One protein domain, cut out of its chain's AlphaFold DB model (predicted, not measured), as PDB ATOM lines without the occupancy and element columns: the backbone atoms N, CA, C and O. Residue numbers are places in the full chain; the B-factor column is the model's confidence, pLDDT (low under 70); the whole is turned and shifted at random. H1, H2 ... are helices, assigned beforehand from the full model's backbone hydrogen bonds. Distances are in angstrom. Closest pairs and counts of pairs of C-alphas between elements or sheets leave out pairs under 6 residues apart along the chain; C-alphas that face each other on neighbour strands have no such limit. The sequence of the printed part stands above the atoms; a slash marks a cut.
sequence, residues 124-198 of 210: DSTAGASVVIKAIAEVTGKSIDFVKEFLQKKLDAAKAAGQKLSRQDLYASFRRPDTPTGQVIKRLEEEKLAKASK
ATOM      1  N   ASP A 124      -2.008   8.730 -91.971       71.19
ATOM      2  CA  ASP A 124      -3.156   9.357 -91.293       71.19
ATOM      3  C   ASP A 124      -2.764  10.180 -90.045       71.19
ATOM      4  O   ASP A 124      -3.516  10.319 -89.083       71.19
ATOM      5  N   SER A 125      -1.537  10.708 -90.017       77.44
ATOM      6  CA  SER A 125      -1.083  11.550 -88.908       77.44
ATOM      7  C   SER A 125      -1.773  12.914 -88.939       77.44
ATOM      8  O   SER A 125      -1.853  13.551 -89.992       77.44
ATOM      9  N   THR A 126      -2.202  13.394 -87.772       81.56
ATOM     10  CA  THR A 126      -2.717  14.757 -87.574       81.56
ATOM     11  C   THR A 126      -1.612  15.768 -87.263       81.56
ATOM     12  O   THR A 126      -1.900  16.949 -87.097       81.56
ATOM     13  N   ALA A 127      -0.345  15.343 -87.205       83.06
ATOM     14  CA  ALA A 127       0.773  16.238 -86.924       83.06
ATOM     15  C   ALA A 127       0.902  17.332 -87.998       83.06
ATOM     16  O   ALA A 127       1.019  17.049 -89.193       83.06
ATOM     17  N   GLY A 128       0.891  18.591 -87.565       85.25
ATOM     18  CA  GLY A 128       0.938  19.757 -88.440       85.25
ATOM     19  C   GLY A 128      -0.363  20.015 -89.207       85.25
ATOM     20  O   GLY A 128      -0.354  20.831 -90.132       85.25
ATOM     21  N   ALA A 129      -1.470  19.351 -88.857       89.50
ATOM     22  CA  ALA A 129      -2.778  19.585 -89.466       89.50
ATOM     23  C   ALA A 129      -3.322  20.968 -89.099       89.50
ATOM     24  O   ALA A 129      -3.784  21.716 -89.962       89.50
ATOM     25  N   SER A 130      -3.235  21.332 -87.820       91.44
ATOM     26  CA  SER A 130      -3.752  22.585 -87.275       91.44
ATOM     27  C   SER A 130      -3.141  23.810 -87.948       91.44
ATOM     28  O   SER A 130      -3.875  24.736 -88.292       91.44
ATOM     29  N   VAL A 131      -1.827  23.819 -88.205       94.81
ATOM     30  CA  VAL A 131      -1.168  24.949 -88.882       94.81
ATOM     31  C   VAL A 131      -1.628  25.089 -90.333       94.81
ATOM     32  O   VAL A 131      -1.882  26.201 -90.791       94.81
ATOM     33  N   VAL A 132      -1.835  23.969 -91.035       95.81
ATOM     34  CA  VAL A 132      -2.370  23.965 -92.404       95.81
ATOM     35  C   VAL A 132      -3.808  24.485 -92.416       95.81
ATOM     36  O   VAL A 132      -4.144  25.351 -93.221       95.81
ATOM     37  N   ILE A 133      -4.651  24.012 -91.496       95.94
ATOM     38  CA  ILE A 133      -6.052  24.435 -91.383       95.94
ATOM     39  C   ILE A 133      -6.149  25.936 -91.075       95.94
ATOM     40  O   ILE A 133      -6.913  26.643 -91.734       95.94
ATOM     41  N   LYS A 134      -5.346  26.438 -90.126       95.94
ATOM     42  CA  LYS A 134      -5.270  27.872 -89.797       95.94
ATOM     43  C   LYS A 134      -4.838  28.707 -90.998       95.94
ATOM     44  O   LYS A 134      -5.465  29.724 -91.278       95.94
ATOM     45  N   ALA A 135      -3.827  28.259 -91.739       97.25
ATOM     46  CA  ALA A 135      -3.352  28.976 -92.915       97.25
ATOM     47  C   ALA A 135      -4.402  29.045 -94.030       97.25
ATOM     48  O   ALA A 135      -4.604  30.102 -94.624       97.25
ATOM     49  N   ILE A 136      -5.113  27.945 -94.302       97.19
ATOM     50  CA  ILE A 136      -6.200  27.945 -95.292       97.19
ATOM     51  C   ILE A 136      -7.326  28.880 -94.838       97.19
ATOM     52  O   ILE A 136      -7.846  29.642 -95.655       97.19
ATOM     53  N   ALA A 137      -7.703  28.850 -93.558       97.56
ATOM     54  CA  ALA A 137      -8.725  29.740 -93.013       97.56
ATOM     55  C   ALA A 137      -8.334  31.218 -93.168       97.56
ATOM     56  O   ALA A 137      -9.146  32.012 -93.638       97.56
ATOM     57  N   GLU A 138      -7.080  31.567 -92.872       97.75
ATOM     58  CA  GLU A 138      -6.557  32.927 -93.033       97.75
ATOM     59  C   GLU A 138      -6.574  33.387 -94.498       97.75
ATOM     60  O   GLU A 138      -7.106  34.452 -94.801       97.75
ATOM     61  N   VAL A 139      -6.067  32.566 -95.423       97.44
ATOM     62  CA  VAL A 139      -6.009  32.910 -96.856       97.44
ATOM     63  C   VAL A 139      -7.399  33.031 -97.480       97.44
ATOM     64  O   VAL A 139      -7.616  33.852 -98.368       97.44
ATOM     65  N   THR A 140      -8.348  32.195 -97.054       97.19
ATOM     66  CA  THR A 140      -9.679  32.116 -97.681       97.19
ATOM     67  C   THR A 140     -10.751  32.939 -96.969       97.19
ATOM     68  O   THR A 140     -11.847  33.103 -97.510       97.19
ATOM     69  N   GLY A 141     -10.481  33.409 -95.748       97.06
ATOM     70  CA  GLY A 141     -11.467  34.044 -94.870       97.06
ATOM     71  C   GLY A 141     -12.588  33.102 -94.406       97.06
ATOM     72  O   GLY A 141     -13.634  33.565 -93.950       97.06
ATOM     73  N   LYS A 142     -12.426  31.783 -94.572       97.94
ATOM     74  CA  LYS A 142     -13.412  30.778 -94.145       97.94
ATOM     75  C   LYS A 142     -13.182  30.369 -92.694       97.94
ATOM     76  O   LYS A 142     -12.075  30.466 -92.175       97.94
ATOM     77  N   SER A 143     -14.236  29.880 -92.041       96.69
ATOM     78  CA  SER A 143     -14.116  29.335 -90.689       96.69
ATOM     79  C   SER A 143     -13.266  28.062 -90.677       96.69
ATOM     80  O   SER A 143     -13.223  27.310 -91.653       96.69
ATOM     81  N   ILE A 144     -12.631  27.794 -89.536       92.94
ATOM     82  CA  ILE A 144     -11.860  26.567 -89.294       92.94
ATOM     83  C   ILE A 144     -12.714  25.318 -89.561       92.94
ATOM     84  O   ILE A 144     -12.250  24.401 -90.236       92.94
ATOM     85  N   ASP A 145     -13.972  25.308 -89.114       92.62
ATOM     86  CA  ASP A 145     -14.891  24.179 -89.318       92.62
ATOM     87  C   ASP A 145     -15.168  23.915 -90.799       92.62
ATOM     88  O   ASP A 145     -15.134  22.768 -91.246       92.62
ATOM     89  N   PHE A 146     -15.363  24.977 -91.585       94.75
ATOM     90  CA  PHE A 146     -15.551  24.850 -93.026       94.75
ATOM     91  C   PHE A 146     -14.309  24.251 -93.697       94.75
ATOM     92  O   PHE A 146     -14.423  23.389 -94.566       94.75
ATOM     93  N   VAL A 147     -13.112  24.682 -93.285       96.44
ATOM     94  CA  VAL A 147     -11.847  24.149 -93.807       96.44
ATOM     95  C   VAL A 147     -11.677  22.673 -93.438       96.44
ATOM     96  O   VAL A 147     -11.343  21.873 -94.312       96.44
ATOM     97  N   LYS A 148     -11.952  22.292 -92.184       91.75
ATOM     98  CA  LYS A 148     -11.931  20.889 -91.738       91.75
ATOM     99  C   LYS A 148     -12.867  20.027 -92.590       91.75
ATOM    100  O   LYS A 148     -12.448  18.999 -93.119       91.75
ATOM    101  N   GLU A 149     -14.112  20.467 -92.780       92.56
ATOM    102  CA  GLU A 149     -15.101  19.747 -93.587       92.56
ATOM    103  C   GLU A 149     -14.672  19.636 -95.058       92.56
ATOM    104  O   GLU A 149     -14.790  18.570 -95.664       92.56
ATOM    105  N   PHE A 150     -14.135  20.713 -95.634       95.56
ATOM    106  CA  PHE A 150     -13.627  20.721 -97.003       95.56
ATOM    107  C   PHE A 150     -12.500  19.700 -97.206       95.56
ATOM    108  O   PHE A 150     -12.545  18.915 -98.156       95.56
ATOM    109  N   LEU A 151     -11.507  19.687 -96.312       94.31
ATOM    110  CA  LEU A 151     -10.380  18.756 -96.382       94.31
ATOM    111  C   LEU A 151     -10.850  17.310 -96.208       94.31
ATOM    112  O   LEU A 151     -10.436  16.441 -96.974       94.31
ATOM    113  N   GLN A 152     -11.771  17.058 -95.274       91.06
ATOM    114  CA  GLN A 152     -12.332  15.723 -95.082       91.06
ATOM    115  C   GLN A 152     -13.088  15.240 -96.324       91.06
ATOM    116  O   GLN A 152     -12.845  14.130 -96.786       91.06
ATOM    117  N   LYS A 153     -13.923  16.087 -96.941       93.88
ATOM    118  CA  LYS A 153     -14.625  15.743 -98.191       93.88
ATOM    119  C   LYS A 153     -13.663  15.382 -99.322       93.88
ATOM    120  O   LYS A 153     -13.988  14.527-100.143       93.88
ATOM    121  N   LYS A 154     -12.487  16.016 -99.387       94.56
ATOM    122  CA  LYS A 154     -11.450  15.667-100.371       94.56
ATOM    123  C   LYS A 154     -10.861  14.282-100.112       94.56
ATOM    124  O   LYS A 154     -10.714  13.524-101.067       94.56
ATOM    125  N   LEU A 155     -10.571  13.947 -98.855       91.25
ATOM    126  CA  LEU A 155     -10.075  12.621 -98.470       91.25
ATOM    127  C   LEU A 155     -11.124  11.532 -98.729       91.25
ATOM    128  O   LEU A 155     -10.813  10.519 -99.351       91.25
ATOM    129  N   ASP A 156     -12.378  11.774 -98.345       90.69
ATOM    130  CA  ASP A 156     -13.483  10.834 -98.555       90.69
ATOM    131  C   ASP A 156     -13.725  10.581-100.052       90.69
ATOM    132  O   ASP A 156     -13.878   9.435-100.476       90.69
ATOM    133  N   ALA A 157     -13.700  11.637-100.874       93.38
ATOM    134  CA  ALA A 157     -13.848  11.518-102.323       93.38
ATOM    135  C   ALA A 157     -12.684  10.747-102.966       93.38
ATOM    136  O   ALA A 157     -12.915   9.913-103.841       93.38
ATOM    137  N   ALA A 158     -11.447  10.988-102.523       92.38
ATOM    138  CA  ALA A 158     -10.281  10.246-102.996       92.38
ATOM    139  C   ALA A 158     -10.391   8.756-102.639       92.38
ATOM    140  O   ALA A 158     -10.193   7.900-103.503       92.38
ATOM    141  N   LYS A 159     -10.800   8.444-101.402       88.38
ATOM    142  CA  LYS A 159     -11.043   7.071-100.944       88.38
ATOM    143  C   LYS A 159     -12.144   6.387-101.755       88.38
ATOM    144  O   LYS A 159     -11.949   5.265-102.216       88.38
ATOM    145  N   ALA A 160     -13.265   7.068-101.986       91.56
ATOM    146  CA  ALA A 160     -14.365   6.556-102.804       91.56
ATOM    147  C   ALA A 160     -13.945   6.300-104.264       91.56
ATOM    148  O   ALA A 160     -14.424   5.358-104.889       91.56
ATOM    149  N   ALA A 161     -13.016   7.101-104.790       93.88
ATOM    150  CA  ALA A 161     -12.430   6.919-106.114       93.88
ATOM    151  C   ALA A 161     -11.285   5.883-106.156       93.88
ATOM    152  O   ALA A 161     -10.676   5.697-107.209       93.88
ATOM    153  N   GLY A 162     -10.953   5.229-105.034       91.06
ATOM    154  CA  GLY A 162      -9.846   4.271-104.941       91.06
ATOM    155  C   GLY A 162      -8.454   4.900-105.094       91.06
ATOM    156  O   GLY A 162      -7.487   4.202-105.398       91.06
ATOM    157  N   GLN A 163      -8.338   6.218-104.917       91.69
ATOM    158  CA  GLN A 163      -7.074   6.940-105.006       91.69
ATOM    159  C   GLN A 163      -6.266   6.772-103.717       91.69
ATOM    160  O   GLN A 163      -6.806   6.798-102.612       91.69
ATOM    161  N   LYS A 164      -4.941   6.668-103.852       86.94
ATOM    162  CA  LYS A 164      -4.014   6.691-102.715       86.94
ATOM    163  C   LYS A 164      -3.651   8.135-102.377       86.94
ATOM    164  O   LYS A 164      -2.581   8.600-102.752       86.94
ATOM    165  N   LEU A 165      -4.572   8.843-101.730       89.25
ATOM    166  CA  LEU A 165      -4.315  10.163-101.155       89.25
ATOM    167  C   LEU A 165      -4.374  10.044 -99.634       89.25
ATOM    168  O   LEU A 165      -5.457   9.872 -99.078       89.25
ATOM    169  N   SER A 166      -3.224  10.141 -98.967       89.31
ATOM    170  CA  SER A 166      -3.205  10.223 -97.508       89.31
ATOM    171  C   SER A 166      -3.492  11.648 -97.031       89.31
ATOM    172  O   SER A 166      -3.359  12.632 -97.769       89.31
ATOM    173  N   ARG A 167      -3.860  11.774 -95.754       88.94
ATOM    174  CA  ARG A 167      -4.014  13.070 -95.090       88.94
ATOM    175  C   ARG A 167      -2.708  13.870 -95.106       88.94
ATOM    176  O   ARG A 167      -2.735  15.063 -95.407       88.94
ATOM    177  N   GLN A 168      -1.573  13.209 -94.870       88.69
ATOM    178  CA  GLN A 168      -0.248  13.821 -94.983       88.69
ATOM    179  C   GLN A 168       0.039  14.355 -96.392       88.69
ATOM    180  O   GLN A 168       0.501  15.488 -96.510       88.69
ATOM    181  N   ASP A 169      -0.279  13.597 -97.446       91.62
ATOM    182  CA  ASP A 169      -0.084  14.045 -98.835       91.62
ATOM    183  C   ASP A 169      -0.913  15.299 -99.133       91.62
ATOM    184  O   ASP A 169      -0.421  16.276 -99.708       91.62
ATOM    185  N   LEU A 170      -2.176  15.298 -98.692       93.06
ATOM    186  CA  LEU A 170      -3.063  16.444 -98.852       93.06
ATOM    187  C   LEU A 170      -2.509  17.675 -98.124       93.06
ATOM    188  O   LEU A 170      -2.449  18.755 -98.709       93.06
ATOM    189  N   TYR A 171      -2.065  17.533 -96.877       92.81
ATOM    190  CA  TYR A 171      -1.505  18.646 -96.104       92.81
ATOM    191  C   TYR A 171      -0.176  19.147 -96.671       92.81
ATOM    192  O   TYR A 171       0.034  20.359 -96.750       92.81
ATOM    193  N   ALA A 172       0.685  18.245 -97.143       92.38
ATOM    194  CA  ALA A 172       1.924  18.601 -97.825       92.38
ATOM    195  C   ALA A 172       1.666  19.449 -99.081       92.38
ATOM    196  O   ALA A 172       2.414  20.388 -99.349       92.38
ATOM    197  N   SER A 173       0.573  19.194 -99.810       93.31
ATOM    198  CA  SER A 173       0.228  19.971-101.010       93.31
ATOM    199  C   SER A 173       0.000  21.469-100.739       93.31
ATOM    200  O   SER A 173       0.306  22.297-101.598       93.31
ATOM    201  N   PHE A 174      -0.454  21.835 -99.533       95.25
ATOM    202  CA  PHE A 174      -0.671  23.228 -99.118       95.25
ATOM    203  C   PHE A 174       0.591  23.925 -98.601       95.25
ATOM    204  O   PHE A 174       0.599  25.145 -98.459       95.25
ATOM    205  N   ARG A 175       1.663  23.173 -98.329       94.88
ATOM    206  CA  ARG A 175       2.932  23.686 -97.782       94.88
ATOM    207  C   ARG A 175       3.882  24.237 -98.842       94.88
ATOM    208  O   ARG A 175       4.991  24.657 -98.526       94.88
ATOM    209  N   ARG A 176       3.463  24.243-100.105       93.69
ATOM    210  CA  ARG A 176       4.249  24.773-101.217       93.69
ATOM    211  C   ARG A 176       4.561  26.270-101.027       93.69
ATOM    212  O   ARG A 176       3.617  27.063-100.973       93.69
ATOM    213  N   PRO A 177       5.843  26.679-100.974       89.62
ATOM    214  CA  PRO A 177       6.241  28.035-100.571       89.62
ATOM    215  C   PRO A 177       5.852  29.128-101.578       89.62
ATOM    216  O   PRO A 177       5.805  30.302-101.226       89.62
ATOM    217  N   ASP A 178       5.564  28.752-102.824       92.00
ATOM    218  CA  ASP A 178       5.117  29.642-103.897       92.00
ATOM    219  C   ASP A 178       3.607  29.944-103.853       92.00
ATOM    220  O   ASP A 178       3.100  30.683-104.694       92.00
ATOM    221  N   THR A 179       2.880  29.397-102.875       95.62
ATOM    222  CA  THR A 179       1.436  29.607-102.711       95.62
ATOM    223  C   THR A 179       1.131  30.523-101.521       95.62
ATOM    224  O   THR A 179       1.876  30.498-100.538       95.62
ATOM    225  N   PRO A 180       0.013  31.282-101.538       95.88
ATOM    226  CA  PRO A 180      -0.398  32.089-100.385       95.88
ATOM    227  C   PRO A 180      -0.511  31.263 -99.097       95.88
ATOM    228  O   PRO A 180      -0.046  31.683 -98.041       95.88
ATOM    229  N   THR A 181      -1.058  30.046 -99.188       96.44
ATOM    230  CA  THR A 181      -1.173  29.141 -98.039       96.44
ATOM    231  C   THR A 181       0.193  28.722 -97.510       96.44
ATOM    232  O   THR A 181       0.413  28.786 -96.306       96.44
ATOM    233  N   GLY A 182       1.139  28.355 -98.379       95.81
ATOM    234  CA  GLY A 182       2.486  27.981 -97.944       95.81
ATOM    235  C   GLY A 182       3.258  29.136 -97.305       95.81
ATOM    236  O   GLY A 182       3.977  28.915 -96.332       95.81
ATOM    237  N   GLN A 183       3.063  30.371 -97.780       97.06
ATOM    238  CA  GLN A 183       3.638  31.568 -97.155       97.06
ATOM    239  C   GLN A 183       3.091  31.791 -95.738       97.06
ATOM    240  O   GLN A 183       3.864  32.045 -94.814       97.06
ATOM    241  N   VAL A 184       1.777  31.645 -95.545       97.06
ATOM    242  CA  VAL A 184       1.154  31.763 -94.218       97.06
ATOM    243  C   VAL A 184       1.594  30.627 -93.292       97.06
ATOM    244  O   VAL A 184       1.928  30.893 -92.142       97.06
ATOM    245  N   ILE A 185       1.671  29.380 -93.776       96.38
ATOM    246  CA  ILE A 185       2.179  28.251 -92.975       96.38
ATOM    247  C   ILE A 185       3.596  28.542 -92.488       96.38
ATOM    248  O   ILE A 185       3.859  28.412 -91.295       96.38
ATOM    249  N   LYS A 186       4.483  28.985 -93.387       95.50
ATOM    250  CA  LYS A 186       5.860  29.336 -93.033       95.50
ATOM    251  C   LYS A 186       5.896  30.382 -91.917       95.50
ATOM    252  O   LYS A 186       6.567  30.164 -90.914       95.50
ATOM    253  N   ARG A 187       5.121  31.465 -92.048       95.69
ATOM    254  CA  ARG A 187       5.016  32.505 -91.012       95.69
ATOM    255  C   ARG A 187       4.538  31.931 -89.674       95.69
ATOM    256  O   ARG A 187       5.140  32.213 -88.644       95.69
ATOM    257  N   LEU A 188       3.482  31.114 -89.673       93.50
ATOM    258  CA  LEU A 188       2.934  30.520 -88.447       93.50
ATOM    259  C   LEU A 188       3.931  29.572 -87.757       93.50
ATOM    260  O   LEU A 188       3.997  29.532 -86.527       93.50
ATOM    261  N   GLU A 189       4.715  28.817 -88.526       92.44
ATOM    262  CA  GLU A 189       5.757  27.931 -87.993       92.44
ATOM    263  C   GLU A 189       6.951  28.717 -87.440       92.44
ATOM    264  O   GLU A 189       7.440  28.394 -86.357       92.44
ATOM    265  N   GLU A 190       7.371  29.784 -88.122       91.31
ATOM    266  CA  GLU A 190       8.409  30.707 -87.645       91.31
ATOM    267  C   GLU A 190       7.991  31.409 -86.346       91.31
ATOM    268  O   GLU A 190       8.758  31.438 -85.385       91.31
ATOM    269  N   GLU A 191       6.756  31.907 -86.265       89.44
ATOM    270  CA  GLU A 191       6.207  32.519 -85.048       89.44
ATOM    271  C   GLU A 191       6.170  31.538 -83.873       89.44
ATOM    272  O   GLU A 191       6.433  31.910 -82.724       89.44
ATOM    273  N   LYS A 192       5.844  30.274 -84.146       86.94
ATOM    274  CA  LYS A 192       5.838  29.218 -83.137       86.94
ATOM    275  C   LYS A 192       7.253  28.895 -82.654       86.94
ATOM    276  O   LYS A 192       7.474  28.817 -81.447       86.94
ATOM    277  N   LEU A 193       8.207  28.746 -83.574       85.50
ATOM    278  CA  LEU A 193       9.621  28.528 -83.255       85.50
ATOM    279  C   LEU A 193      10.194  29.684 -82.428       85.50
ATOM    280  O   LEU A 193      10.851  29.444 -81.417       85.50
ATOM    281  N   ALA A 194       9.881  30.926 -82.800       83.56
ATOM    282  CA  ALA A 194      10.307  32.114 -82.068       83.56
ATOM    283  C   ALA A 194       9.795  32.114 -80.619       83.56
ATOM    284  O   ALA A 194      10.546  32.431 -79.703       83.56
ATOM    285  N   LYS A 195       8.543  31.696 -80.391       81.50
ATOM    286  CA  LYS A 195       7.962  31.569 -79.041       81.50
ATOM    287  C   LYS A 195       8.528  30.393 -78.243       81.50
ATOM    288  O   LYS A 195       8.523  30.435 -77.016       81.50
ATOM    289  N   ALA A 196       8.979  29.337 -78.919       79.12
ATOM    290  CA  ALA A 196       9.576  28.166 -78.282       79.12
ATOM    291  C   ALA A 196      11.049  28.384 -77.899       79.12
ATOM    292  O   ALA A 196      11.551  27.711 -76.994       79.12
ATOM    293  N   SER A 197      11.742  29.314 -78.566       76.69
ATOM    294  CA  SER A 197      13.137  29.617 -78.270       76.69
ATOM    295  C   SER A 197      13.278  30.241 -76.881       76.69
ATOM    296  O   SER A 197      12.842  31.361 -76.631       76.69
ATOM    297  N   LYS A 198      13.912  29.505 -75.964       75.75
ATOM    298  CA  LYS A 198      14.261  29.984 -74.614       75.75
ATOM    299  C   LYS A 198      15.659  30.599 -74.543       75.75
ATOM    300  O   LYS A 198      16.073  31.038 -73.475       75.75
TER     301      LYS A 198
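AT A GLANCE: This is residues 124 to 198 of the 210 residues of an uncharacterized protein of Desulfurellales bacterium (UniProt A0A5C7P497). A short helix, H1, sits in the middle of an elongated body, and two long helices spread away on its two sides: H2 makes a V with H1 from its far end, and H4 packs across H1. The short helix H3 lies near the open side of that V, and residues 190 to 198, of which 190 to 196 belong to H4, stick out. The printed part has 75 residues with four named helices, H1 to H4 in chain order, and no named strand; the class is all helix. It is only just compact, close to loose, with a radius of gyration of the C-alphas of 13.3 A, and spans 46 by 24 by 23 A.

IN THESE COORDINATES: H1, residues 129 to 140, begins at C-alpha 129 (-2.778, 19.585, -89.466) and is 16.5 A long. H2, residues 144 to 160, is 24.3 A long. H3 holds residues 167 to 174, 11.4 A. H4, residues 180 to 196, is 24.6 A long and ends at C-alpha 196 (9.576, 28.166, -78.282).

HOW THE PARTS SIT: H1 is the hub, touching the three other helices. With residues 133 to 137 alone it touches residues 144 to 148 of H2; the closest C-alphas, of Ala 137 and Ile 144, are 5.8 A apart, and the steep tilt of 69 degrees, opposite ways, is only just short of about perpendicular. H4 touches H1 opposite ways at a steep tilt of 50 degrees, closest at the C-alphas of Ala 135 and Val 184, 5.5 A. H3 only just touches H1, with 3 pairs of C-alphas within 8 A, the closest Val 132 and Tyr 171 at 6.5 A. H2 and H4 are apart. Each O i to N i+4 pair is within hydrogen-bond range in H1, H2 and H4; in H3, 3 of 4 are.

THE WHOLE: The two C-alphas farthest apart, of Ala 161 and Lys 198, are 47.3 A apart. The printed part has no cut and no long link. Its mean pLDDT is 91.5, and no printed residue is under 70.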